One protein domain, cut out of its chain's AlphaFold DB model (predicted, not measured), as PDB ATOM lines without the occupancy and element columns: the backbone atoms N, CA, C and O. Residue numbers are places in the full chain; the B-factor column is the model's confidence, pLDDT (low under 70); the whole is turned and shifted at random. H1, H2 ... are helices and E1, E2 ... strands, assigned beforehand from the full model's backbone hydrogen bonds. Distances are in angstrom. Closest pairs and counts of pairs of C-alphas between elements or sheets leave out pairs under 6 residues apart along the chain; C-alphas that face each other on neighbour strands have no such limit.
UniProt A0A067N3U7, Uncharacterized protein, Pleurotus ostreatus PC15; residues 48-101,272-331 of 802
ATOM      1  N   LEU A  48      10.087 -22.709 -39.378       52.38
ATOM      2  CA  LEU A  48       9.542 -23.120 -38.079       52.38
ATOM      3  C   LEU A  48       8.736 -22.013 -37.390       52.38
ATOM      4  O   LEU A  48       7.866 -22.329 -36.579       52.38
ATOM      5  N   ASP A  49       8.963 -20.745 -37.731       51.56
ATOM      6  CA  ASP A  49       8.220 -19.609 -37.160       51.56
ATOM      7  C   ASP A  49       6.729 -19.602 -37.549       51.56
ATOM      8  O   ASP A  49       5.913 -18.987 -36.868       51.56
ATOM      9  N   LYS A  50       6.337 -20.363 -38.584       53.91
ATOM     10  CA  LYS A  50       4.925 -20.610 -38.934       53.91
ATOM     11  C   LYS A  50       4.273 -21.763 -38.153       53.91
ATOM     12  O   LYS A  50       3.071 -21.960 -38.289       53.91
ATOM     13  N   ILE A  51       5.035 -22.546 -37.382       54.72
ATOM     14  CA  ILE A  51       4.619 -23.889 -36.918       54.72
ATOM     15  C   ILE A  51       4.612 -24.011 -35.382       54.72
ATOM     16  O   ILE A  51       4.617 -25.109 -34.839       54.72
ATOM     17  N   LYS A  52       4.583 -22.897 -34.642       71.75
ATOM     18  CA  LYS A  52       4.514 -22.925 -33.172       71.75
ATOM     19  C   LYS A  52       3.307 -22.146 -32.691       71.75
ATOM     20  O   LYS A  52       3.299 -20.920 -32.738       71.75
ATOM     21  N   THR A  53       2.309 -22.859 -32.187       82.56
ATOM     22  CA  THR A  53       1.174 -22.225 -31.512       82.56
ATOM     23  C   THR A  53       1.329 -22.464 -30.014       82.56
ATOM     24  O   THR A  53       1.156 -23.608 -29.580       82.56
ATOM     25  N   PRO A  54       1.711 -21.444 -29.222       89.00
ATOM     26  CA  PRO A  54       1.722 -21.554 -27.774       89.00
ATOM     27  C   PRO A  54       0.293 -21.498 -27.229       89.00
ATOM     28  O   PRO A  54      -0.556 -20.737 -27.702       89.00
ATOM     29  N   TYR A  55       0.050 -22.299 -26.204       89.44
ATOM     30  CA  TYR A  55      -1.187 -22.376 -25.446       89.44
ATOM     31  C   TYR A  55      -0.845 -22.309 -23.959       89.44
ATOM     32  O   TYR A  55       0.169 -22.854 -23.535       89.44
ATOM     33  N   TRP A  56      -1.692 -21.666 -23.160       88.62
ATOM     34  CA  TRP A  56      -1.534 -21.637 -21.708       88.62
ATOM     35  C   TRP A  56      -2.621 -22.492 -21.047       88.62
ATOM     36  O   TRP A  56      -3.812 -22.294 -21.305       88.62
ATOM     37  N   HIS A  57      -2.208 -23.465 -20.233       87.75
ATOM     38  CA  HIS A  57      -3.061 -24.354 -19.446       87.75
ATOM     39  C   HIS A  57      -2.995 -23.984 -17.959       87.75
ATOM     40  O   HIS A  57      -1.924 -23.681 -17.437       87.75
ATOM     41  N   MET A  58      -4.127 -24.058 -17.252       83.19
ATOM     42  CA  MET A  58      -4.222 -23.637 -15.846       83.19
ATOM     43  C   MET A  58      -3.312 -24.447 -14.920       83.19
ATOM     44  O   MET A  58      -2.612 -23.898 -14.071       83.19
ATOM     45  N   GLU A  59      -3.323 -25.764 -15.091       84.31
ATOM     46  CA  GLU A  59      -2.610 -26.686 -14.206       84.31
ATOM     47  C   GLU A  59      -1.173 -26.911 -14.667       84.31
ATOM     48  O   GLU A  59      -0.261 -26.976 -13.851       84.31
ATOM     49  N   HIS A  60      -0.957 -26.941 -15.982       85.38
ATOM     50  CA  HIS A  60       0.295 -27.403 -16.577       85.38
ATOM     51  C   HIS A  60       1.096 -26.291 -17.266       85.38
ATOM     52  O   HIS A  60       2.133 -26.566 -17.855       85.38
ATOM     53  N   GLY A  61       0.633 -25.039 -17.202       90.75
ATOM     54  CA  GLY A  61       1.339 -23.881 -17.746       90.75
ATOM     55  C   GLY A  61       1.449 -23.891 -19.270       90.75
ATOM     56  O   GLY A  61       0.475 -24.161 -19.976       90.75
ATOM     57  N   LEU A  62       2.618 -23.529 -19.791       91.06
ATOM     58  CA  LEU A  62       2.848 -23.345 -21.219       91.06
ATOM     59  C   LEU A  62       2.906 -24.685 -21.969       91.06
ATOM     60  O   LEU A  62       3.691 -25.573 -21.646       91.06
ATOM     61  N   ILE A  63       2.127 -24.784 -23.044       92.06
ATOM     62  CA  ILE A  63       2.137 -25.893 -23.999       92.06
ATOM     63  C   ILE A  63       2.439 -25.338 -25.388       92.06
ATOM     64  O   ILE A  63       1.735 -24.455 -25.870       92.06
ATOM     65  N   VAL A  64       3.448 -25.870 -26.073       91.06
ATOM     66  CA  VAL A  64       3.776 -25.471 -27.450       91.06
ATOM     67  C   VAL A  64       3.479 -26.615 -28.401       91.06
ATOM     68  O   VAL A  64       4.058 -27.691 -28.282       91.06
ATOM     69  N   ASN A  65       2.607 -26.386 -29.380       91.38
ATOM     70  CA  ASN A  65       2.419 -27.347 -30.461       91.38
ATOM     71  C   ASN A  65       3.466 -27.135 -31.557       91.38
ATOM     72  O   ASN A  65       3.503 -26.059 -32.150       91.38
ATOM     73  N   VAL A  66       4.264 -28.167 -31.843       90.75
ATOM     74  CA  VAL A  66       5.352 -28.134 -32.837       90.75
ATOM     75  C   VAL A  66       4.867 -28.397 -34.264       90.75
ATOM     76  O   VAL A  66       5.566 -28.063 -35.216       90.75
ATOM     77  N   SER A  67       3.698 -29.015 -34.440       84.81
ATOM     78  CA  SER A  67       3.140 -29.351 -35.759       84.81
ATOM     79  C   SER A  67       2.013 -28.422 -36.206       84.81
ATOM     80  O   SER A  67       1.441 -28.624 -37.274       84.81
ATOM     81  N   GLY A  68       1.655 -27.422 -35.393       79.56
ATOM     82  CA  GLY A  68       0.544 -26.508 -35.681       79.56
ATOM     83  C   GLY A  68      -0.843 -27.156 -35.611       79.56
ATOM     84  O   GLY A  68      -1.835 -26.539 -35.995       79.56
ATOM     85  N   SER A  69      -0.942 -28.390 -35.109       71.75
ATOM     86  CA  SER A  69      -2.237 -29.007 -34.821       71.75
ATOM     87  C   SER A  69      -2.957 -28.257 -33.675       71.75
ATOM     88  O   SER A  69      -2.388 -27.419 -32.969       71.75
ATOM     89  N   GLY A  70      -4.253 -28.485 -33.475       83.50
ATOM     90  CA  GLY A  70      -4.920 -27.983 -32.267       83.50
ATOM     91  C   GLY A  70      -4.316 -28.591 -30.990       83.50
ATOM     92  O   GLY A  70      -3.449 -29.469 -31.043       83.50
ATOM     93  N   LEU A  71      -4.793 -28.155 -29.824       86.19
ATOM     94  CA  LEU A  71      -4.617 -28.947 -28.603       86.19
ATOM     95  C   LEU A  71      -5.359 -30.289 -28.742       86.19
ATOM     96  O   LEU A  71      -6.381 -30.352 -29.433       86.19
ATOM     97  N   PRO A  72      -4.865 -31.363 -28.110       88.06
ATOM     98  CA  PRO A  72      -5.543 -32.650 -28.149       88.06
ATOM     99  C   PRO A  72      -6.888 -32.584 -27.405       88.06
ATOM    100  O   PRO A  72      -7.003 -31.927 -26.376       88.06
ATOM    101  N   HIS A  73      -7.909 -33.293 -27.906       78.38
ATOM    102  CA  HIS A  73      -9.251 -33.350 -27.291       78.38
ATOM    103  C   HIS A  73      -9.337 -34.248 -26.042       78.38
ATOM    104  O   HIS A  73     -10.389 -34.335 -25.419       78.38
ATOM    105  N   GLY A  74      -8.243 -34.912 -25.681       80.25
ATOM    106  CA  GLY A  74      -8.122 -35.752 -24.500       80.25
ATOM    107  C   GLY A  74      -6.667 -36.159 -24.315       80.25
ATOM    108  O   GLY A  74      -5.959 -36.382 -25.302       80.25
ATOM    109  N   VAL A  75      -6.226 -36.214 -23.062       82.44
ATOM    110  CA  VAL A  75      -4.876 -36.627 -22.678       82.44
ATOM    111  C   VAL A  75      -5.007 -37.723 -21.638       82.44
ATOM    112  O   VAL A  75      -5.686 -37.543 -20.631       82.44
ATOM    113  N   THR A  76      -4.368 -38.860 -21.876       79.56
ATOM    114  CA  THR A  76      -4.234 -39.905 -20.857       79.56
ATOM    115  C   THR A  76      -2.992 -39.620 -20.021       79.56
ATOM    116  O   THR A  76      -1.891 -39.565 -20.569       79.56
ATOM    117  N   ALA A  77      -3.188 -39.418 -18.714       64.62
ATOM    118  CA  ALA A  77      -2.121 -39.117 -17.757       64.62
ATOM    119  C   ALA A  77      -1.244 -40.337 -17.428       64.62
ATOM    120  O   ALA A  77      -0.109 -40.177 -16.992       64.62
ATOM    121  N   ASP A  78      -1.766 -41.544 -17.642       69.69
ATOM    122  CA  ASP A  78      -1.171 -42.761 -17.109       69.69
ATOM    123  C   ASP A  78      -0.130 -43.363 -18.066       69.69
ATOM    124  O   ASP A  78      -0.452 -43.846 -19.159       69.69
ATOM    125  N   LEU A  79       1.139 -43.299 -17.657       57.84
ATOM    126  CA  LEU A  79       2.279 -43.890 -18.367       57.84
ATOM    127  C   LEU A  79       2.286 -45.417 -18.252       57.84
ATOM    128  O   LEU A  79       2.775 -46.096 -19.159       57.84
ATOM    129  N   GLU A  80       1.729 -45.946 -17.161       63.88
ATOM    130  CA  GLU A  80       1.726 -47.380 -16.868       63.88
ATOM    131  C   GLU A  80       0.498 -48.103 -17.424       63.88
ATOM    132  O   GLU A  80       0.520 -49.328 -17.574       63.88
ATOM    133  N   ASP A  81      -0.552 -47.371 -17.819       65.44
ATOM    134  CA  ASP A  81      -1.717 -47.972 -18.465       65.44
ATOM    135  C   ASP A  81      -1.416 -48.294 -19.938       65.44
ATOM    136  O   ASP A  81      -1.811 -47.597 -20.882       65.44
ATOM    137  N   VAL A  82      -0.702 -49.405 -20.140       63.00
ATOM    138  CA  VAL A  82      -0.400 -49.997 -21.456       63.00
ATOM    139  C   VAL A  82      -1.647 -50.656 -22.073       63.00
ATOM    140  O   VAL A  82      -1.551 -51.354 -23.085       63.00
ATOM    141  N   LYS A  83      -2.854 -50.447 -21.519       78.44
ATOM    142  CA  LYS A  83      -4.083 -50.872 -22.199       78.44
ATOM    143  C   LYS A  83      -4.127 -50.266 -23.592       78.44
ATOM    144  O   LYS A  83      -3.999 -49.067 -23.808       78.44
ATOM    145  N   THR A  84      -4.369 -51.118 -24.568       75.62
ATOM    146  CA  THR A  84      -4.258 -50.783 -25.989       75.62
ATOM    147  C   THR A  84      -5.289 -49.755 -26.449       75.62
ATOM    148  O   THR A  84      -5.051 -49.006 -27.397       75.62
ATOM    149  N   SER A  85      -6.410 -49.642 -25.734       81.06
ATOM    150  CA  SER A  85      -7.391 -48.568 -25.905       81.06
ATOM    151  C   SER A  85      -6.844 -47.197 -25.509       81.06
ATOM    152  O   SER A  85      -7.199 -46.196 -26.134       81.06
ATOM    153  N   SER A  86      -5.964 -47.133 -24.505       87.38
ATOM    154  CA  SER A  86      -5.346 -45.880 -24.084       87.38
ATOM    155  C   SER A  86      -4.424 -45.367 -25.195       87.38
ATOM    156  O   SER A  86      -4.429 -44.166 -25.463       87.38
ATOM    157  N   LEU A  87      -3.683 -46.253 -25.888       90.75
ATOM    158  CA  LEU A  87      -2.665 -45.909 -26.907       90.75
ATOM    159  C   LEU A  87      -3.199 -45.070 -28.076       90.75
ATOM    160  O   LEU A  87      -2.423 -44.438 -28.783       90.75
ATOM    161  N   ARG A  88      -4.523 -45.015 -28.256       91.38
ATOM    162  CA  ARG A  88      -5.204 -44.177 -29.257       91.38
ATOM    163  C   ARG A  88      -5.333 -42.704 -28.857       91.38
ATOM    164  O   ARG A  88      -5.816 -41.898 -29.654       91.38
ATOM    165  N   HIS A  89      -4.913 -42.350 -27.647       92.31
ATOM    166  CA  HIS A  89      -4.987 -40.999 -27.110       92.31
ATOM    167  C   HIS A  89      -3.590 -40.407 -26.895       92.31
ATOM    168  O   HIS A  89      -2.669 -41.131 -26.492       92.31
ATOM    169  N   PRO A  90      -3.429 -39.095 -27.154       93.94
ATOM    170  CA  PRO A  90      -2.244 -38.347 -26.764       93.94
ATOM    171  C   PRO A  90      -1.894 -38.592 -25.298       93.94
ATOM    172  O   PRO A  90      -2.768 -38.621 -24.430       93.94
ATOM    173  N   ARG A  91      -0.605 -38.762 -25.026       93.69
ATOM    174  CA  ARG A  91      -0.073 -39.094 -23.701       93.69
ATOM    175  C   ARG A  91       1.256 -38.405 -23.473       93.69
ATOM    176  O   ARG A  91       1.900 -38.001 -24.445       93.69
ATOM    177  N   LEU A  92       1.668 -38.322 -22.215       93.81
ATOM    178  CA  LEU A  92       3.035 -37.952 -21.879       93.81
ATOM    179  C   LEU A  92       3.989 -39.055 -22.363       93.81
ATOM    180  O   LEU A  92       3.742 -40.238 -22.142       93.81
ATOM    181  N   LEU A  93       5.040 -38.665 -23.073       94.75
ATOM    182  CA  LEU A  93       6.071 -39.540 -23.613       94.75
ATOM    183  C   LEU A  93       7.432 -39.147 -23.042       94.75
ATOM    184  O   LEU A  93       7.718 -37.979 -22.773       94.75
ATOM    185  N   HIS A  94       8.276 -40.155 -22.908       94.56
ATOM    186  CA  HIS A  94       9.680 -40.058 -22.557       94.56
ATOM    187  C   HIS A  94      10.538 -40.422 -23.767       94.56
ATOM    188  O   HIS A  94      10.050 -40.934 -24.779       94.56
ATOM    189  N   ASP A  95      11.844 -40.211 -23.650       95.25
ATOM    190  CA  ASP A  95      12.768 -40.485 -24.750       95.25
ATOM    191  C   ASP A  95      12.722 -41.942 -25.219       95.25
ATOM    192  O   ASP A  95      12.812 -42.195 -26.420       95.25
ATOM    193  N   GLY A  96      12.494 -42.879 -24.294       95.75
ATOM    194  CA  GLY A  96      12.417 -44.305 -24.593       95.75
ATOM    195  C   GLY A  96      11.191 -44.724 -25.411       95.75
ATOM    196  O   GLY A  96      11.256 -45.699 -26.154       95.75
ATOM    197  N   ASN A  97      10.079 -43.991 -25.335       95.44
ATOM    198  CA  ASN A  97       8.808 -44.396 -25.947       95.44
ATOM    199  C   ASN A  97       8.245 -43.364 -26.936       95.44
ATOM    200  O   ASN A  97       7.068 -43.425 -27.294       95.44
ATOM    201  N   ILE A  98       9.088 -42.458 -27.442       96.94
ATOM    202  CA  ILE A  98       8.699 -41.415 -28.404       96.94
ATOM    203  C   ILE A  98       7.977 -41.961 -29.647       96.94
ATOM    204  O   ILE A  98       7.083 -41.311 -30.192       96.94
ATOM    205  N   TYR A  99       8.313 -43.179 -30.078       97.62
ATOM    206  CA  TYR A  99       7.692 -43.823 -31.234       97.62
ATOM    207  C   TYR A  99       6.178 -44.035 -31.057       97.62
ATOM    208  O   TYR A  99       5.451 -44.105 -32.049       97.62
ATOM    209  N   LEU A 100       5.667 -44.063 -29.819       96.50
ATOM    210  CA  LEU A 100       4.231 -44.145 -29.541       96.50
ATOM    211  C   LEU A 100       3.459 -42.899 -29.996       96.50
ATOM    212  O   LEU A 100       2.257 -43.000 -30.235       96.50
ATOM    213  N   ALA A 101       4.120 -41.759 -30.232       97.00
ATOM    214  CA  ALA A 101       3.477 -40.617 -30.890       97.00
ATOM    215  C   ALA A 101       2.962 -40.970 -32.297       97.00
ATOM    216  O   ALA A 101       2.037 -40.337 -32.810       97.00
ATOM    217  N   HIS A 272      12.264 -30.297 -20.986       93.94
ATOM    218  CA  HIS A 272      13.408 -30.236 -20.082       93.94
ATOM    219  C   HIS A 272      14.141 -31.572 -20.000       93.94
ATOM    220  O   HIS A 272      15.360 -31.570 -19.860       93.94
ATOM    221  N   ALA A 273      13.426 -32.688 -20.143       94.19
ATOM    222  CA  ALA A 273      13.981 -34.034 -20.011       94.19
ATOM    223  C   ALA A 273      14.388 -34.685 -21.345       94.19
ATOM    224  O   ALA A 273      15.146 -35.653 -21.341       94.19
ATOM    225  N   THR A 274      13.879 -34.190 -22.479       95.50
ATOM    226  CA  THR A 274      14.054 -34.860 -23.774       95.50
ATOM    227  C   THR A 274      15.344 -34.498 -24.509       95.50
ATOM    228  O   THR A 274      15.752 -33.337 -24.571       95.50
ATOM    229  N   HIS A 275      15.930 -35.496 -25.167       95.44
ATOM    230  CA  HIS A 275      17.075 -35.361 -26.073       95.44
ATOM    231  C   HIS A 275      16.673 -35.424 -27.561       95.44
ATOM    232  O   HIS A 275      17.521 -35.407 -28.455       95.44
ATOM    233  N   TRP A 276      15.372 -35.507 -27.863       95.75
ATOM    234  CA  TRP A 276      14.860 -35.625 -29.234       95.75
ATOM    235  C   TRP A 276      14.643 -34.282 -29.945       95.75
ATOM    236  O   TRP A 276      14.102 -34.259 -31.057       95.75
ATOM    237  N   GLY A 277      15.093 -33.164 -29.364       94.62
ATOM    238  CA  GLY A 277      14.866 -31.819 -29.901       94.62
ATOM    239  C   GLY A 277      15.303 -31.665 -31.358       94.62
ATOM    240  O   GLY A 277      14.580 -31.100 -32.181       94.62
ATOM    241  N   ARG A 278      16.426 -32.282 -31.740       93.88
ATOM    242  CA  ARG A 278      16.920 -32.303 -33.134       93.88
ATOM    243  C   ARG A 278      15.985 -32.973 -34.137       93.88
ATOM    244  O   ARG A 278      16.115 -32.718 -35.331       93.88
ATOM    245  N   VAL A 279      15.055 -33.812 -33.695       95.31
ATOM    246  CA  VAL A 279      14.215 -34.647 -34.564       95.31
ATOM    247  C   VAL A 279      12.785 -34.109 -34.680       95.31
ATOM    248  O   VAL A 279      12.117 -34.372 -35.683       95.31
ATOM    249  N   PHE A 280      12.313 -33.282 -33.742       95.19
ATOM    250  CA  PHE A 280      10.918 -32.812 -33.728       95.19
ATOM    251  C   PHE A 280      10.488 -32.062 -34.987       95.19
ATOM    252  O   PHE A 280       9.354 -32.225 -35.430       95.19
ATOM    253  N   HIS A 281      11.378 -31.302 -35.631       93.19
ATOM    254  CA  HIS A 281      11.044 -30.646 -36.900       93.19
ATOM    255  C   HIS A 281      10.720 -31.651 -38.020       93.19
ATOM    256  O   HIS A 281       9.927 -31.344 -38.908       93.19
ATOM    257  N   ARG A 282      11.301 -32.855 -37.984       94.69
ATOM    258  CA  ARG A 282      11.025 -33.924 -38.953       94.69
ATOM    259  C   ARG A 282       9.709 -34.620 -38.648       94.69
ATOM    260  O   ARG A 282       8.913 -34.816 -39.557       94.69
ATOM    261  N   LEU A 283       9.435 -34.879 -37.367       95.62
ATOM    262  CA  LEU A 283       8.135 -35.395 -36.926       95.62
ATOM    263  C   LEU A 283       6.997 -34.431 -37.290       95.62
ATOM    264  O   LEU A 283       5.977 -34.862 -37.825       95.62
ATOM    265  N   ALA A 284       7.198 -33.126 -37.101       92.94
ATOM    266  CA  ALA A 284       6.242 -32.105 -37.520       92.94
ATOM    267  C   ALA A 284       6.024 -32.103 -39.043       92.94
ATOM    268  O   ALA A 284       4.882 -32.056 -39.491       92.94
ATOM    269  N   ARG A 285       7.094 -32.229 -39.844       92.00
ATOM    270  CA  ARG A 285       6.995 -32.375 -41.310       92.00
ATOM    271  C   ARG A 285       6.319 -33.676 -41.741       92.00
ATOM    272  O   ARG A 285       5.704 -33.699 -42.796       92.00
ATOM    273  N   ALA A 286       6.398 -34.731 -40.937       93.50
ATOM    274  CA  ALA A 286       5.648 -35.972 -41.112       93.50
ATOM    275  C   ALA A 286       4.216 -35.892 -40.535       93.50
ATOM    276  O   ALA A 286       3.583 -36.919 -40.292       93.50
ATOM    277  N   ASN A 287       3.703 -34.682 -40.272       93.88
ATOM    278  CA  ASN A 287       2.387 -34.412 -39.684       93.88
ATOM    279  C   ASN A 287       2.106 -35.182 -38.378       93.88
ATOM    280  O   ASN A 287       0.950 -35.487 -38.068       93.88
ATOM    281  N   VAL A 288       3.144 -35.503 -37.602       95.38
ATOM    282  CA  VAL A 288       3.002 -36.128 -36.283       95.38
ATOM    283  C   VAL A 288       2.726 -35.027 -35.255       95.38
ATOM    284  O   VAL A 288       3.538 -34.109 -35.114       95.38
ATOM    285  N   PRO A 289       1.595 -35.069 -34.529       95.31
ATOM    286  CA  PRO A 289       1.316 -34.089 -33.486       95.31
ATOM    287  C   PRO A 289       2.282 -34.223 -32.306       95.31
ATOM    288  O   PRO A 289       2.363 -35.287 -31.702       95.31
ATOM    289  N   ILE A 290       3.004 -33.152 -31.978       96.38
ATOM    290  CA  ILE A 290       3.911 -33.103 -30.826       96.38
ATOM    291  C   ILE A 290       3.605 -31.842 -30.024       96.38
ATOM    292  O   ILE A 290       3.638 -30.732 -30.564       96.38
ATOM    293  N   TRP A 291       3.323 -32.025 -28.738       96.25
ATOM    294  CA  TRP A 291       3.055 -30.946 -27.792       96.25
ATOM    295  C   TRP A 291       4.158 -30.911 -26.738       96.25
ATOM    296  O   TRP A 291       4.414 -31.909 -26.077       96.25
ATOM    297  N   LEU A 292       4.818 -29.771 -26.575       95.44
ATOM    298  CA  LEU A 292       5.882 -29.580 -25.591       95.44
ATOM    299  C   LEU A 292       5.305 -28.935 -24.339       95.44
ATOM    300  O   LEU A 292       4.745 -27.841 -24.426       95.44
ATOM    301  N   LEU A 293       5.437 -29.611 -23.203       94.56
ATOM    302  CA  LEU A 293       4.899 -29.188 -21.916       94.56
ATOM    303  C   LEU A 293       5.955 -28.412 -21.120       94.56
ATOM    304  O   LEU A 293       6.673 -28.985 -20.313       94.56
ATOM    305  N   TRP A 294       6.055 -27.111 -21.362       92.00
ATOM    306  CA  TRP A 294       7.039 -26.229 -20.724       92.00
ATOM    307  C   TRP A 294       6.715 -25.875 -19.268       92.00
ATOM    308  O   TRP A 294       7.559 -25.318 -18.577       92.00
ATOM    309  N   GLY A 295       5.508 -26.169 -18.783       90.25
ATOM    310  CA  GLY A 295       5.180 -25.938 -17.381       90.25
ATOM    311  C   GLY A 295       4.917 -24.470 -17.033       90.25
ATOM    312  O   GLY A 295       4.781 -23.593 -17.893       90.25
ATOM    313  N   LYS A 296       4.810 -24.205 -15.727       78.94
ATOM    314  CA  LYS A 296       4.713 -22.861 -15.141       78.94
ATOM    315  C   LYS A 296       6.122 -22.354 -14.820       78.94
ATOM    316  O   LYS A 296       6.477 -22.293 -13.656       78.94
ATOM    317  N   ASP A 297       6.908 -22.078 -15.858       66.88
ATOM    318  CA  ASP A 297       8.184 -21.338 -15.819       66.88
ATOM    319  C   ASP A 297       9.025 -21.566 -14.541       66.88
ATOM    320  O   ASP A 297       9.083 -20.732 -13.641       66.88
ATOM    321  N   ASP A 298       9.662 -22.730 -14.431       69.75
ATOM    322  CA  ASP A 298      10.386 -23.153 -13.222       69.75
ATOM    323  C   ASP A 298      11.902 -22.896 -13.287       69.75
ATOM    324  O   ASP A 298      12.660 -23.346 -12.427       69.75
ATOM    325  N   GLY A 299      12.367 -22.190 -14.320       75.44
ATOM    326  CA  GLY A 299      13.790 -21.930 -14.532       75.44
ATOM    327  C   GLY A 299      14.619 -23.187 -14.825       75.44
ATOM    328  O   GLY A 299      15.848 -23.088 -14.878       75.44
ATOM    329  N   ARG A 300      13.999 -24.359 -15.051       84.44
ATOM    330  CA  ARG A 300      14.738 -25.590 -15.355       84.44
ATOM    331  C   ARG A 300      15.520 -25.445 -16.654       84.44
ATOM    332  O   ARG A 300      15.023 -24.973 -17.680       84.44
ATOM    333  N   MET A 301      16.766 -25.903 -16.627       80.38
ATOM    334  CA  MET A 301      17.575 -26.005 -17.836       80.38
ATOM    335  C   MET A 301      17.082 -27.163 -18.706       80.38
ATOM    336  O   MET A 301      16.716 -28.218 -18.195       80.38
ATOM    337  N   CYS A 302      17.059 -26.964 -20.026       84.69
ATOM    338  CA  CYS A 302      16.800 -28.049 -20.967       84.69
ATOM    339  C   CYS A 302      18.048 -28.908 -21.117       84.69
ATOM    340  O   CYS A 302      19.140 -28.363 -21.302       84.69
ATOM    341  N   VAL A 303      17.871 -30.228 -21.117       81.25
ATOM    342  CA  VAL A 303      18.966 -31.158 -21.406       81.25
ATOM    343  C   VAL A 303      19.470 -30.993 -22.848       81.25
ATOM    344  O   VAL A 303      20.678 -30.936 -23.064       81.25
ATOM    345  N   ASP A 304      18.574 -30.819 -23.827       86.94
ATOM    346  CA  ASP A 304      18.943 -30.409 -25.189       86.94
ATOM    347  C   ASP A 304      18.785 -28.882 -25.355       86.94
ATOM    348  O   ASP A 304      17.656 -28.375 -25.354       86.94
ATOM    349  N   PRO A 305      19.877 -28.116 -25.560       87.75
ATOM    350  CA  PRO A 305      19.805 -26.671 -25.769       87.75
ATOM    351  C   PRO A 305      18.893 -26.265 -26.935       87.75
ATOM    352  O   PRO A 305      18.290 -25.189 -26.903       87.75
ATOM    353  N   ILE A 306      18.748 -27.122 -27.956       90.19
ATOM    354  CA  ILE A 306      17.873 -26.864 -29.108       90.19
ATOM    355  C   ILE A 306      16.419 -26.709 -28.672       90.19
ATOM    356  O   ILE A 306      15.704 -25.912 -29.279       90.19
ATOM    357  N   MET A 307      15.989 -27.378 -27.599       91.19
ATOM    358  CA  MET A 307      14.644 -27.198 -27.052       91.19
ATOM    359  C   MET A 307      14.374 -25.738 -26.726       91.19
ATOM    360  O   MET A 307      13.394 -25.167 -27.210       91.19
ATOM    361  N   ARG A 308      15.286 -25.107 -25.988       88.38
ATOM    362  CA  ARG A 308      15.146 -23.706 -25.593       88.38
ATOM    363  C   ARG A 308      15.312 -22.754 -26.775       88.38
ATOM    364  O   ARG A 308      14.515 -21.839 -26.929       88.38
ATOM    365  N   PHE A 309      16.314 -22.967 -27.626       86.69
ATOM    366  CA  PHE A 309      16.602 -22.032 -28.722       86.69
ATOM    367  C   PHE A 309      15.606 -22.107 -29.878       86.69
ATOM    368  O   PHE A 309      15.339 -21.100 -30.533       86.69
ATOM    369  N   VAL A 310      15.089 -23.300 -30.166       88.50
ATOM    370  CA  VAL A 310      14.234 -23.528 -31.329       88.50
ATOM    371  C   VAL A 310      12.773 -23.601 -30.933       88.50
ATOM    372  O   VAL A 310      11.954 -23.082 -31.680       88.50
ATOM    373  N   TYR A 311      12.405 -24.211 -29.808       91.31
ATOM    374  CA  TYR A 311      11.001 -24.529 -29.529       91.31
ATOM    375  C   TYR A 311      10.366 -23.721 -28.396       91.31
ATOM    376  O   TYR A 311       9.137 -23.695 -28.312       91.31
ATOM    377  N   TYR A 312      11.157 -23.034 -27.569       90.38
ATOM    378  CA  TYR A 312      10.607 -22.096 -26.595       90.38
ATOM    379  C   TYR A 312      10.039 -20.865 -27.324       90.38
ATOM    380  O   TYR A 312      10.689 -20.331 -28.231       90.38
ATOM    381  N   PRO A 313       8.817 -20.420 -26.996       87.62
ATOM    382  CA  PRO A 313       8.209 -19.284 -27.662       87.62
ATOM    383  C   PRO A 313       8.856 -17.973 -27.187       87.62
ATOM    384  O   PRO A 313       9.270 -17.866 -26.033       87.62
ATOM    385  N   PRO A 314       8.928 -16.943 -28.044       87.19
ATOM    386  CA  PRO A 314       9.387 -15.623 -27.623       87.19
ATOM    387  C   PRO A 314       8.416 -14.998 -26.605       87.19
ATOM    388  O   PRO A 314       7.227 -15.323 -26.599       87.19
ATOM    389  N   ALA A 315       8.910 -14.061 -25.787       86.62
ATOM    390  CA  ALA A 315       8.159 -13.450 -24.680       86.62
ATOM    391  C   ALA A 315       6.774 -12.919 -25.099       86.62
ATOM    392  O   ALA A 315       5.767 -13.285 -24.503       86.62
ATOM    393  N   TYR A 316       6.683 -12.188 -26.215       87.12
ATOM    394  CA  TYR A 316       5.399 -11.665 -26.700       87.12
ATOM    395  C   TYR A 316       4.360 -12.766 -26.998       87.12
ATOM    396  O   TYR A 316       3.157 -12.568 -26.833       87.12
ATOM    397  N   ALA A 317       4.802 -13.941 -27.459       86.19
ATOM    398  CA  ALA A 317       3.913 -15.053 -27.781       86.19
ATOM    399  C   ALA A 317       3.448 -15.778 -26.507       86.19
ATOM    400  O   ALA A 317       2.326 -16.293 -26.467       86.19
ATOM    401  N   LEU A 318       4.285 -15.774 -25.465       87.50
ATOM    402  CA  LEU A 318       3.937 -16.225 -24.121       87.50
ATOM    403  C   LEU A 318       2.867 -15.322 -23.495       87.50
ATOM    404  O   LEU A 318       1.845 -15.824 -23.024       87.50
ATOM    405  N   ASP A 319       3.064 -14.006 -23.559       87.12
ATOM    406  CA  ASP A 319       2.125 -13.017 -23.020       87.12
ATOM    407  C   ASP A 319       0.772 -13.090 -23.730       87.12
ATOM    408  O   ASP A 319      -0.285 -13.080 -23.093       87.12
ATOM    409  N   LEU A 320       0.788 -13.278 -25.054       86.19
ATOM    410  CA  LEU A 320      -0.425 -13.495 -25.835       86.19
ATOM    411  C   LEU A 320      -1.147 -14.794 -25.441       86.19
ATOM    412  O   LEU A 320      -2.378 -14.811 -25.355       86.19
ATOM    413  N   ALA A 321      -0.413 -15.885 -25.202       87.62
ATOM    414  CA  ALA A 321      -0.998 -17.155 -24.772       87.62
ATOM    415  C   ALA A 321      -1.641 -17.045 -23.378       87.62
ATOM    416  O   ALA A 321      -2.768 -17.516 -23.194       87.62
ATOM    417  N   LYS A 322      -0.970 -16.372 -22.434       88.81
ATOM    418  CA  LYS A 322      -1.501 -16.059 -21.097       88.81
ATOM    419  C   LYS A 322      -2.763 -15.195 -21.189       88.81
ATOM    420  O   LYS A 322      -3.792 -15.556 -20.625       88.81
ATOM    421  N   SER A 323      -2.724 -14.123 -21.980       87.75
ATOM    422  CA  SER A 323      -3.856 -13.198 -22.159       87.75
ATOM    423  C   SER A 323      -5.091 -13.894 -22.741       87.75
ATOM    424  O   SER A 323      -6.204 -13.731 -22.245       87.75
ATOM    425  N   ARG A 324      -4.906 -14.747 -23.761       85.31
ATOM    426  CA  ARG A 324      -5.997 -15.553 -24.344       85.31
ATOM    427  C   ARG A 324      -6.635 -16.498 -23.330       85.31
ATOM    428  O   ARG A 324      -7.837 -16.753 -23.408       85.31
ATOM    429  N   TYR A 325      -5.834 -17.041 -22.418       86.50
ATOM    430  CA  TYR A 325      -6.333 -17.894 -21.352       86.50
ATOM    431  C   TYR A 325      -7.159 -17.099 -20.334       86.50
ATOM    432  O   TYR A 325      -8.270 -17.531 -20.039       86.50
ATOM    433  N   VAL A 326      -6.684 -15.932 -19.874       85.06
ATOM    434  CA  VAL A 326      -7.420 -15.068 -18.924       85.06
ATOM    435  C   VAL A 326      -8.811 -14.728 -19.460       85.06
ATOM    436  O   VAL A 326      -9.806 -15.039 -18.814       85.06
ATOM    437  N   VAL A 327      -8.900 -14.249 -20.706       83.00
ATOM    438  CA  VAL A 327     -10.188 -13.926 -21.351       83.00
ATOM    439  C   VAL A 327     -11.113 -15.147 -21.431       83.00
ATOM    440  O   VAL A 327     -12.331 -15.044 -21.273       83.00
ATOM    441  N   LYS A 328     -10.556 -16.338 -21.690       80.69
ATOM    442  CA  LYS A 328     -11.338 -17.579 -21.739       80.69
ATOM    443  C   LYS A 328     -11.824 -17.993 -20.346       80.69
ATOM    444  O   LYS A 328     -12.970 -18.420 -20.232       80.69
ATOM    445  N   ALA A 329     -10.983 -17.865 -19.322       79.25
ATOM    446  CA  ALA A 329     -11.315 -18.179 -17.936       79.25
ATOM    447  C   ALA A 329     -12.398 -17.236 -17.393       79.25
ATOM    448  O   ALA A 329     -13.393 -17.716 -16.857       79.25
ATOM    449  N   GLU A 330     -12.274 -15.928 -17.633       85.94
ATOM    450  CA  GLU A 330     -13.291 -14.929 -17.284       85.94
ATOM    451  C   GLU A 330     -14.626 -15.230 -17.963       85.94
ATOM    452  O   GLU A 330     -15.669 -15.261 -17.312       85.94
ATOM    453  N   LYS A 331     -14.607 -15.551 -19.262       79.00
ATOM    454  CA  LYS A 331     -15.825 -15.922 -19.992       79.00
ATOM    455  C   LYS A 331     -16.465 -17.199 -19.441       79.00
ATOM    456  O   LYS A 331     -17.688 -17.274 -19.349       79.00
TER     457      LYS A 331
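What this domain is: This is residues 48 to 101 and 272 to 331 of the 802 residues of an uncharacterized protein of Pleurotus ostreatus PC15 (UniProt A0A067N3U7). A small twisted sheet of three strands, E1, E2 and E3, has the long helix H4 crossing slantwise over E1 on one face, while the short helices H2 and H3 graze it elsewhere. A long unnamed stretch, residues 66 to 94, leads to H1, at the opposite end of the longest axis from H4; its residues 80 to 85 stick out. The 114 printed residues, under half in named elements, hold four helices and three strands in the order E1 E2 H1 H2 E3 H3 H4, class mixed, the sheet E1 E2 E3 antiparallel. The whole is compact, radius of gyration of the C-alphas 14.3 A, spans 38 by 33 by 27 A.

How they stand to each other: E1, residues 53 to 57, and E2, residues 61 to 65, are an antiparallel hairpin; N 55 and O 63, 2.8 A, are within hydrogen-bond range. E3, residues 290 to 295, is antiparallel to E2; N 64 and O 292, 2.9 A, are within range. H4, residues 315 to 331, makes two layers with the sheet, a helix on one face, at a height of 5.2 A; its closest C-alphas to E1 are Ala 321 and Tyr 55, 5.3 A. H2, residues 277 to 285, and H3, residues 305 to 311, only just touch, with 3 pairs of C-alphas within 8 A, the closest Gly 277 and Met 307, 5.4 A. H1, residues 95 to 101, is not on the sheet. Every O i to N i+4 pair is within range in H3 and H4, 3 of 5 in H2, 0 of 3 in H1, where 2 of 4 i+3 pairs are.

Where its parts are: E1 begins at C-alpha 53 (1.174, -22.225, -31.512). E3 is 15.3 A long. H4, 24.6 A, ends at C-alpha 331 (-15.825, -15.922, -19.992).

The domain as a whole: The farthest C-alphas, Lys 83 and Tyr 316, are 40.6 A apart. Residues 102 to 271 are not printed; the gap is 18.0 A. The link E2 to H1 is long. Residues 48 to 51, 77 to 82 and 297 to 298 have pLDDT under 70.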